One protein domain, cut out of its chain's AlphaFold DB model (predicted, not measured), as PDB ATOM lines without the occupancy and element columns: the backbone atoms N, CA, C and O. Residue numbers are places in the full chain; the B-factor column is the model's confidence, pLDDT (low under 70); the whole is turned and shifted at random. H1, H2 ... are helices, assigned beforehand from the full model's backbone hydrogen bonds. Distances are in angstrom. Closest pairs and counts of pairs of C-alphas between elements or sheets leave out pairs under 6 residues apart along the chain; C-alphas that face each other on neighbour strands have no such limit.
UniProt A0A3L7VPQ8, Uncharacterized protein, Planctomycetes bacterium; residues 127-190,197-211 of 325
ATOM      1  N   ARG A 127     379.502 619.191 459.976       91.38
ATOM      2  CA  ARG A 127     379.114 619.089 461.400       91.38
ATOM      3  C   ARG A 127     379.776 620.163 462.263       91.38
ATOM      4  O   ARG A 127     379.132 620.708 463.156       91.38
ATOM      5  N   HIS A 128     381.041 620.470 461.976       91.50
ATOM      6  CA  HIS A 128     381.789 621.514 462.668       91.50
ATOM      7  C   HIS A 128     381.137 622.888 462.479       91.50
ATOM      8  O   HIS A 128     380.883 623.581 463.461       91.50
ATOM      9  N   ARG A 129     380.791 623.257 461.237       90.75
ATOM     10  CA  ARG A 129     380.122 624.530 460.945       90.75
ATOM     11  C   ARG A 129     378.754 624.619 461.619       90.75
ATOM     12  O   ARG A 129     378.453 625.638 462.235       90.75
ATOM     13  N   CYS A 130     377.968 623.541 461.589       92.88
ATOM     14  CA  CYS A 130     376.682 623.481 462.289       92.88
ATOM     15  C   CYS A 130     376.847 623.681 463.804       92.88
ATOM     16  O   CYS A 130     376.107 624.446 464.419       92.88
ATOM     17  N   HIS A 131     377.835 623.020 464.416       92.25
ATOM     18  CA  HIS A 131     378.119 623.169 465.842       92.25
ATOM     19  C   HIS A 131     378.577 624.593 466.190       92.25
ATOM     20  O   HIS A 131     378.072 625.183 467.146       92.25
ATOM     21  N   GLN A 132     379.479 625.171 465.393       91.81
ATOM     22  CA  GLN A 132     379.954 626.544 465.564       91.81
ATOM     23  C   GLN A 132     378.805 627.552 465.478       91.81
ATOM     24  O   GLN A 132     378.706 628.430 466.333       91.81
ATOM     25  N   ALA A 133     377.913 627.406 464.495       93.31
ATOM     26  CA  ALA A 133     376.759 628.280 464.337       93.31
ATOM     27  C   ALA A 133     375.792 628.179 465.530       93.31
ATOM     28  O   ALA A 133     375.386 629.202 466.077       93.31
ATOM     29  N   ARG A 134     375.495 626.961 466.008       93.81
ATOM     30  CA  ARG A 134     374.655 626.751 467.205       93.81
ATOM     31  C   ARG A 134     375.271 627.367 468.452       93.81
ATOM     32  O   ARG A 134     374.577 628.026 469.219       93.81
ATOM     33  N   LYS A 135     376.579 627.182 468.650       93.06
ATOM     34  CA  LYS A 135     377.305 627.803 469.764       93.06
ATOM     35  C   LYS A 135     377.263 629.328 469.670       93.06
ATOM     36  O   LYS A 135     377.069 629.981 470.687       93.06
ATOM     37  N   ALA A 136     377.404 629.885 468.469       93.44
ATOM     38  CA  ALA A 136     377.332 631.323 468.248       93.44
ATOM     39  C   ALA A 136     375.946 631.896 468.585       93.44
ATOM     40  O   ALA A 136     375.878 632.915 469.263       93.44
ATOM     41  N   VAL A 137     374.855 631.229 468.189       93.69
ATOM     42  CA  VAL A 137     373.489 631.658 468.552       93.69
ATOM     43  C   VAL A 137     373.259 631.576 470.063       93.69
ATOM     44  O   VAL A 137     372.792 632.543 470.652       93.69
ATOM     45  N   LYS A 138     373.699 630.496 470.725       92.00
ATOM     46  CA  LYS A 138     373.640 630.390 472.198       92.00
ATOM     47  C   LYS A 138     374.446 631.472 472.921       92.00
ATOM     48  O   LYS A 138     374.108 631.848 474.038       92.00
ATOM     49  N   LEU A 139     375.548 631.933 472.327       92.81
ATOM     50  CA  LEU A 139     376.324 633.042 472.876       92.81
ATOM     51  C   LEU A 139     375.622 634.380 472.657       92.81
ATOM     52  O   LEU A 139     375.685 635.215 473.545       92.81
ATOM     53  N   LEU A 140     374.955 634.577 471.518       92.25
ATOM     54  CA  LEU A 140     374.205 635.801 471.223       92.25
ATOM     55  C   LEU A 140     372.999 636.019 472.152       92.25
ATOM     56  O   LEU A 140     372.660 637.170 472.397       92.25
ATOM     57  N   ASP A 141     372.427 634.949 472.705       91.38
ATOM     58  CA  ASP A 141     371.343 634.969 473.708       91.38
ATOM     59  C   ASP A 141     371.811 635.393 475.123       91.38
ATOM     60  O   ASP A 141     371.049 635.427 476.086       91.38
ATOM     61  N   ARG A 142     373.104 635.697 475.302       90.62
ATOM     62  CA  ARG A 142     373.652 636.151 476.590       90.62
ATOM     63  C   ARG A 142     373.278 637.604 476.872       90.62
ATOM     64  O   ARG A 142     373.291 638.452 475.979       90.62
ATOM     65  N   GLU A 143     373.099 637.928 478.155       89.69
ATOM     66  CA  GLU A 143     372.711 639.272 478.612       89.69
ATOM     67  C   GLU A 143     373.669 640.376 478.125       89.69
ATOM     68  O   GLU A 143     373.242 641.492 477.817       89.69
ATOM     69  N   PHE A 144     374.960 640.058 477.975       92.94
ATOM     70  CA  PHE A 144     375.951 640.959 477.383       92.94
ATOM     71  C   PHE A 144     375.515 641.506 476.017       92.94
ATOM     72  O   PHE A 144     375.563 642.713 475.773       92.94
ATOM     73  N   PHE A 145     375.072 640.633 475.114       92.00
ATOM     74  CA  PHE A 145     374.690 641.035 473.764       92.00
ATOM     75  C   PHE A 145     373.318 641.709 473.723       92.00
ATOM     76  O   PHE A 145     373.118 642.584 472.878       92.00
ATOM     77  N   HIS A 146     372.434 641.408 474.680       87.62
ATOM     78  CA  HIS A 146     371.171 642.131 474.856       87.62
ATOM     79  C   HIS A 146     371.412 643.598 475.237       87.62
ATOM     80  O   HIS A 146     370.778 644.496 474.683       87.62
ATOM     81  N   LYS A 147     372.390 643.868 476.115       90.38
ATOM     82  CA  LYS A 147     372.798 645.240 476.476       90.38
ATOM     83  C   LYS A 147     373.578 645.939 475.354       90.38
ATOM     84  O   LYS A 147     373.515 647.161 475.225       90.38
ATOM     85  N   HIS A 148     374.294 645.184 474.515       92.88
ATOM     86  CA  HIS A 148     375.201 645.720 473.496       92.88
ATOM     87  C   HIS A 148     374.867 645.259 472.065       92.88
ATOM     88  O   HIS A 148     375.660 644.583 471.405       92.88
ATOM     89  N   PHE A 149     373.735 645.723 471.526       89.25
ATOM     90  CA  PHE A 149     373.251 645.346 470.186       89.25
ATOM     91  C   PHE A 149     374.275 645.547 469.049       89.25
ATOM     92  O   PHE A 149     374.364 644.736 468.127       89.25
ATOM     93  N   ARG A 150     375.096 646.609 469.109       92.00
ATOM     94  CA  ARG A 150     376.141 646.869 468.097       92.00
ATOM     95  C   ARG A 150     377.221 645.787 468.106       92.00
ATOM     96  O   ARG A 150     377.684 645.375 467.043       92.00
ATOM     97  N   LEU A 151     377.597 645.306 469.293       93.56
ATOM     98  CA  LEU A 151     378.570 644.226 469.448       93.56
ATOM     99  C   LEU A 151     377.974 642.882 469.033       93.56
ATOM    100  O   LEU A 151     378.673 642.097 468.400       93.56
ATOM    101  N   ALA A 152     376.689 642.648 469.309       91.62
ATOM    102  CA  ALA A 152     375.970 641.458 468.851       91.62
ATOM    103  C   ALA A 152     375.974 641.371 467.321       91.62
ATOM    104  O   ALA A 152     376.365 640.359 466.736       91.62
ATOM    105  N   HIS A 153     375.645 642.482 466.660       90.06
ATOM    106  CA  HIS A 153     375.682 642.590 465.207       90.06
ATOM    107  C   HIS A 153     377.093 642.365 464.644       90.06
ATOM    108  O   HIS A 153     377.286 641.604 463.691       90.06
ATOM    109  N   PHE A 154     378.100 642.990 465.258       92.00
ATOM    110  CA  PHE A 154     379.496 642.801 464.877       92.00
ATOM    111  C   PHE A 154     379.933 641.337 465.025       92.00
ATOM    112  O   PHE A 154     380.511 640.777 464.092       92.00
ATOM    113  N   TYR A 155     379.611 640.699 466.152       93.38
ATOM    114  CA  TYR A 155     379.911 639.295 466.422       93.38
ATOM    115  C   TYR A 155     379.255 638.374 465.386       93.38
ATOM    116  O   TYR A 155     379.954 637.603 464.724       93.38
ATOM    117  N   ALA A 156     377.946 638.524 465.157       92.06
ATOM    118  CA  ALA A 156     377.192 637.721 464.196       92.06
ATOM    119  C   ALA A 156     377.719 637.856 462.756       92.06
ATOM    120  O   ALA A 156     377.700 636.896 461.989       92.06
ATOM    121  N   SER A 157     378.233 639.033 462.379       89.94
ATOM    122  CA  SER A 157     378.811 639.260 461.049       89.94
ATOM    123  C   SER A 157     380.179 638.591 460.833       89.94
ATOM    124  O   SER A 157     380.591 638.397 459.685       89.94
ATOM    125  N   ARG A 158     380.905 638.255 461.911       90.50
ATOM    126  CA  ARG A 158     382.311 637.816 461.847       90.50
ATOM    127  C   ARG A 158     382.567 636.397 462.328       90.50
ATOM    128  O   ARG A 158     383.530 635.801 461.855       90.50
ATOM    129  N   ILE A 159     381.753 635.859 463.234       89.69
ATOM    130  CA  ILE A 159     382.018 634.565 463.883       89.69
ATOM    131  C   ILE A 159     382.098 633.394 462.898       89.69
ATOM    132  O   ILE A 159     382.851 632.452 463.125       89.69
ATOM    133  N   THR A 160     381.382 633.470 461.777       82.62
ATOM    134  CA  THR A 160     381.381 632.436 460.737       82.62
ATOM    135  C   THR A 160     382.446 632.645 459.654       82.62
ATOM    136  O   THR A 160     382.621 631.792 458.787       82.62
ATOM    137  N   ARG A 161     383.194 633.761 459.685       83.12
ATOM    138  CA  ARG A 161     384.201 634.091 458.665       83.12
ATOM    139  C   ARG A 161     385.604 633.642 459.108       83.12
ATOM    140  O   ARG A 161     386.102 634.136 460.123       83.12
ATOM    141  N   PRO A 162     386.322 632.824 458.313       75.00
ATOM    142  CA  PRO A 162     387.599 632.228 458.725       75.00
ATOM    143  C   PRO A 162     388.709 633.258 458.969       75.00
ATOM    144  O   PRO A 162     389.559 633.061 459.825       75.00
ATOM    145  N   ARG A 163     388.703 634.398 458.265       78.38
ATOM    146  CA  ARG A 163     389.793 635.390 458.344       78.38
ATOM    147  C   ARG A 163     389.657 636.400 459.493       78.38
ATOM    148  O   ARG A 163     390.587 637.154 459.751       78.38
ATOM    149  N   ARG A 164     388.506 636.470 460.173       79.69
ATOM    150  CA  ARG A 164     388.231 637.486 461.219       79.69
ATOM    151  C   ARG A 164     387.743 636.890 462.541       79.69
ATOM    152  O   ARG A 164     387.227 637.618 463.394       79.69
ATOM    153  N   TRP A 165     387.946 635.588 462.714       83.69
ATOM    154  CA  TRP A 165     387.422 634.825 463.841       83.69
ATOM    155  C   TRP A 165     387.994 635.271 465.194       83.69
ATOM    156  O   TRP A 165     387.246 635.285 466.158       83.69
ATOM    157  N   LEU A 166     389.252 635.729 465.267       87.12
ATOM    158  CA  LEU A 166     389.900 636.142 466.527       87.12
ATOM    159  C   LEU A 166     389.140 637.259 467.259       87.12
ATOM    160  O   LEU A 166     388.869 637.155 468.451       87.12
ATOM    161  N   SER A 167     388.735 638.308 466.533       89.19
ATOM    162  CA  SER A 167     387.965 639.419 467.122       89.19
ATOM    163  C   SER A 167     386.591 638.974 467.626       89.19
ATOM    164  O   SER A 167     386.132 639.424 468.673       89.19
ATOM    165  N   ALA A 168     385.947 638.056 466.901       88.50
ATOM    166  CA  ALA A 168     384.683 637.476 467.327       88.50
ATOM    167  C   ALA A 168     384.889 636.537 468.524       88.50
ATOM    168  O   ALA A 168     384.082 636.536 469.443       88.50
ATOM    169  N   TRP A 169     385.985 635.781 468.552       91.19
ATOM    170  CA  TRP A 169     386.328 634.873 469.639       91.19
ATOM    171  C   TRP A 169     386.558 635.619 470.955       91.19
ATOM    172  O   TRP A 169     385.980 635.224 471.961       91.19
ATOM    173  N   LEU A 170     387.291 636.738 470.936       92.38
ATOM    174  CA  LEU A 170     387.496 637.579 472.121       92.38
ATOM    175  C   LEU A 170     386.166 638.110 472.679       92.38
ATOM    176  O   LEU A 170     385.918 638.041 473.880       92.38
ATOM    177  N   LEU A 171     385.277 638.591 471.804       92.12
ATOM    178  CA  LEU A 171     383.933 639.025 472.200       92.12
ATOM    179  C   LEU A 171     383.093 637.867 472.748       92.12
ATOM    180  O   LEU A 171     382.382 638.037 473.733       92.12
ATOM    181  N   GLY A 172     383.192 636.687 472.135       90.44
ATOM    182  CA  GLY A 172     382.532 635.477 472.620       90.44
ATOM    183  C   GLY A 172     383.047 635.040 473.991       90.44
ATOM    184  O   GLY A 172     382.260 634.571 474.806       90.44
ATOM    185  N   PHE A 173     384.338 635.230 474.267       92.94
ATOM    186  CA  PHE A 173     384.941 634.967 475.571       92.94
ATOM    187  C   PHE A 173     384.443 635.954 476.634       92.94
ATOM    188  O   PHE A 173     384.007 635.530 477.698       92.94
ATOM    189  N   LEU A 174     384.406 637.255 476.324       92.31
ATOM    190  CA  LEU A 174     383.829 638.269 477.219       92.31
ATOM    191  C   LEU A 174     382.352 637.985 477.528       92.31
ATOM    192  O   LEU A 174     381.934 638.065 478.680       92.31
ATOM    193  N   ALA A 175     381.576 637.600 476.514       90.81
ATOM    194  CA  ALA A 175     380.177 637.226 476.685       90.81
ATOM    195  C   ALA A 175     380.008 635.932 477.497       90.81
ATOM    196  O   ALA A 175     379.028 635.798 478.229       90.81
ATOM    197  N   TRP A 176     380.955 634.992 477.419       89.50
ATOM    198  CA  TRP A 176     380.927 633.763 478.221       89.50
ATOM    199  C   TRP A 176     380.945 634.068 479.720       89.50
ATOM    200  O   TRP A 176     380.236 633.417 480.482       89.50
ATOM    201  N   CYS A 177     381.707 635.078 480.142       90.88
ATOM    202  CA  CYS A 177     381.789 635.489 481.545       90.88
ATOM    203  C   CYS A 177     380.483 636.089 482.088       90.88
ATOM    204  O   CYS A 177     380.382 636.330 483.288       90.88
ATOM    205  N   THR A 178     379.492 636.349 481.230       89.19
ATOM    206  CA  THR A 178     378.201 636.892 481.656       89.19
ATOM    207  C   THR A 178     377.176 635.788 481.930       89.19
ATOM    208  O   THR A 178     377.169 634.754 481.241       89.19
ATOM    209  N   PRO A 179     376.312 635.978 482.947       85.81
ATOM    210  CA  PRO A 179     375.308 634.991 483.314       85.81
ATOM    211  C   PRO A 179     374.404 634.652 482.126       85.81
ATOM    212  O   PRO A 179     374.111 635.483 481.262       85.81
ATOM    213  N   GLN A 180     373.998 633.385 482.062       81.94
ATOM    214  CA  GLN A 180     372.965 632.961 481.125       81.94
ATOM    215  C   GLN A 180     371.612 633.440 481.667       81.94
ATOM    216  O   GLN A 180     371.389 633.290 482.870       81.94
ATOM    217  N   PRO A 181     370.717 633.995 480.831       77.31
ATOM    218  CA  PRO A 181     369.369 634.308 481.283       77.31
ATOM    219  C   PRO A 181     368.700 633.040 481.832       77.31
ATOM    220  O   PRO A 181     368.754 631.987 481.200       77.31
ATOM    221  N   THR A 182     368.071 633.137 483.006       71.75
ATOM    222  CA  THR A 182     367.406 632.006 483.686       71.75
ATOM    223  C   THR A 182     366.226 631.449 482.880       71.75
ATOM    224  O   THR A 182     365.861 630.289 483.041       71.75
ATOM    225  N   HIS A 183     365.658 632.262 481.984       70.75
ATOM    226  CA  HIS A 183     364.654 631.861 481.004       70.75
ATOM    227  C   HIS A 183     365.207 632.104 479.601       70.75
ATOM    228  O   HIS A 183     365.215 633.235 479.114       70.75
ATOM    229  N   THR A 184     365.699 631.048 478.958       64.00
ATOM    230  CA  THR A 184     366.128 631.108 477.560       64.00
ATOM    231  C   THR A 184     364.902 631.105 476.659       64.00
ATOM    232  O   THR A 184     364.201 630.096 476.570       64.00
ATOM    233  N   MET A 185     364.660 632.221 475.962       65.00
ATOM    234  CA  MET A 185     363.586 632.333 474.960       65.00
ATOM    235  C   MET A 185     363.700 631.255 473.870       65.00
ATOM    236  O   MET A 185     362.687 630.833 473.323       65.00
ATOM    237  N   LEU A 186     364.918 630.740 473.655       67.94
ATOM    238  CA  LEU A 186     365.231 629.627 472.758       67.94
ATOM    239  C   LEU A 186     364.455 628.326 473.036       67.94
ATOM    240  O   LEU A 186     364.308 627.509 472.128       67.94
ATOM    241  N   GLU A 187     364.000 628.100 474.273       62.12
ATOM    242  CA  GLU A 187     363.348 626.843 474.680       62.12
ATOM    243  C   GLU A 187     361.816 626.950 474.760       62.12
ATOM    244  O   GLU A 187     361.115 625.934 474.741       62.12
ATOM    245  N   THR A 188     361.260 628.164 474.793       62.19
ATOM    246  CA  THR A 188     359.806 628.365 474.804       62.19
ATOM    247  C   THR A 188     359.220 628.137 473.413       62.19
ATOM    248  O   THR A 188     359.271 628.997 472.539       62.19
ATOM    249  N   SER A 189     358.651 626.951 473.203       52.69
ATOM    250  CA  SER A 189     358.032 626.553 471.936       52.69
ATOM    251  C   SER A 189     356.809 627.420 471.590       52.69
ATOM    252  O   SER A 189     355.796 627.373 472.283       52.69
ATOM    253  N   THR A 190     356.933 628.210 470.517       50.91
ATOM    254  CA  THR A 190     355.953 628.554 469.453       50.91
ATOM    255  C   THR A 190     354.450 628.669 469.773       50.91
ATOM    256  O   THR A 190     353.617 628.478 468.885       50.91
ATOM    257  N   GLU A 197     358.858 637.566 466.545       59.44
ATOM    258  CA  GLU A 197     359.780 636.439 466.548       59.44
ATOM    259  C   GLU A 197     361.176 637.038 466.772       59.44
ATOM    260  O   GLU A 197     361.648 637.831 465.952       59.44
ATOM    261  N   ASP A 198     361.760 636.788 467.945       80.88
ATOM    262  CA  ASP A 198     363.094 637.278 468.261       80.88
ATOM    263  C   ASP A 198     364.036 636.734 467.180       80.88
ATOM    264  O   ASP A 198     363.999 635.540 466.868       80.88
ATOM    265  N   ASP A 199     364.846 637.595 466.559       85.94
ATOM    266  CA  ASP A 199     365.711 637.213 465.435       85.94
ATOM    267  C   ASP A 199     366.600 636.005 465.823       85.94
ATOM    268  O   ASP A 199     366.992 635.201 464.971       85.94
ATOM    269  N   LEU A 200     366.881 635.850 467.125       88.00
ATOM    270  CA  LEU A 200     367.579 634.712 467.723       88.00
ATOM    271  C   LEU A 200     366.783 633.405 467.713       88.00
ATOM    272  O   LEU A 200     367.372 632.366 467.415       88.00
ATOM    273  N   GLN A 201     365.475 633.438 467.976       87.94
ATOM    274  CA  GLN A 201     364.615 632.257 467.866       87.94
ATOM    275  C   GLN A 201     364.578 631.773 466.420       87.94
ATOM    276  O   GLN A 201     364.850 630.608 466.143       87.94
ATOM    277  N   ALA A 202     364.357 632.690 465.478       88.00
ATOM    278  CA  ALA A 202     364.326 632.347 464.063       88.00
ATOM    279  C   ALA A 202     365.694 631.823 463.570       88.00
ATOM    280  O   ALA A 202     365.767 630.940 462.710       88.00
ATOM    281  N   ALA A 203     366.799 632.334 464.130       91.25
ATOM    282  CA  ALA A 203     368.134 631.786 463.902       91.25
ATOM    283  C   ALA A 203     368.294 630.379 464.502       91.25
ATOM    284  O   ALA A 203     368.869 629.504 463.855       91.25
ATOM    285  N   ALA A 204     367.787 630.126 465.709       91.38
ATOM    286  CA  ALA A 204     367.826 628.805 466.329       91.38
ATOM    287  C   ALA A 204     367.007 627.777 465.536       91.38
ATOM    288  O   ALA A 204     367.528 626.698 465.241       91.38
ATOM    289  N   ASP A 205     365.807 628.144 465.090       90.31
ATOM    290  CA  ASP A 205     364.945 627.312 464.250       90.31
ATOM    291  C   ASP A 205     365.635 626.973 462.921       90.31
ATOM    292  O   ASP A 205     365.715 625.805 462.525       90.31
ATOM    293  N   LYS A 206     366.253 627.971 462.270       91.19
ATOM    294  CA  LYS A 206     367.090 627.766 461.075       91.19
ATOM    295  C   LYS A 206     368.199 626.738 461.326       91.19
ATOM    296  O   LYS A 206     368.465 625.904 460.463       91.19
ATOM    297  N   LEU A 207     368.854 626.783 462.489       91.25
ATOM    298  CA  LEU A 207     369.948 625.874 462.861       91.25
ATOM    299  C   LEU A 207     369.489 624.487 463.349       91.25
ATOM    300  O   LEU A 207     370.321 623.568 463.458       91.25
ATOM    301  N   GLY A 208     368.201 624.341 463.661       88.56
ATOM    302  CA  GLY A 208     367.546 623.071 463.964       88.56
ATOM    303  C   GLY A 208     367.276 622.223 462.717       88.56
ATOM    304  O   GLY A 208     367.261 620.998 462.811       88.56
ATOM    305  N   GLY A 209     367.129 622.860 461.551       89.00
ATOM    306  CA  GLY A 209     366.837 622.199 460.278       89.00
ATOM    307  C   GLY A 209     368.051 621.640 459.521       89.00
ATOM    308  O   GLY A 209     369.166 621.502 460.037       89.00
ATOM    309  N   HIS A 210     367.822 621.318 458.244       91.94
ATOM    310  CA  HIS A 210     368.868 620.918 457.302       91.94
ATOM    311  C   HIS A 210     369.684 622.136 456.861       91.94
ATOM    312  O   HIS A 210     369.174 623.028 456.182       91.94
ATOM    313  N   LEU A 211     370.960 622.169 457.244       93.06
ATOM    314  CA  LEU A 211     371.856 623.277 456.931       93.06
ATOM    315  C   LEU A 211     372.680 622.985 455.683       93.06
ATOM    316  O   LEU A 211     373.252 621.904 455.527       93.06
TER     317      LEU A 211
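This is residues 127 to 190 and 197 to 211 of the 325 residues of an uncharacterized protein of Planctomycetes bacterium (UniProt A0A3L7VPQ8). H1 and H5 run side by side, and the helical hairpin of H3 and H4 packs on residues 136 to 140 of H1, with short H2 between H1 and H3. The printed part has 79 residues with five named helices, H1 to H5 in chain order, and no named strand; its class is all helix. It is compact, radius of gyration of the C-alphas 12.3 A, spanning 35 by 30 by 18 A.

H1, residues 127 to 140, begins at C-alpha (379.114, 619.089, 461.400) and is 20.0 A long. H2 is 143 to 147, H3 149 to 158, H4 165 to 176 and H5 199 to 208, ending at C-alpha (367.546, 623.071, 463.964).

H1 and H5 touch, closest C-alphas Arg 134 and Leu 207, 6.5 A, at a shallow tilt of 23 degrees, opposite ways. H3 and H4 touch, closest C-alphas Tyr 155 and Ala 168, 5.2 A. Every O i to N i+4 pair is within hydrogen-bond range in H1 to H5.

Residues 191 to 196 are cut out, C-alphas 190 and 197 being 9.2 A apart. Residues 184 to 190 and 197 have pLDDT under 70.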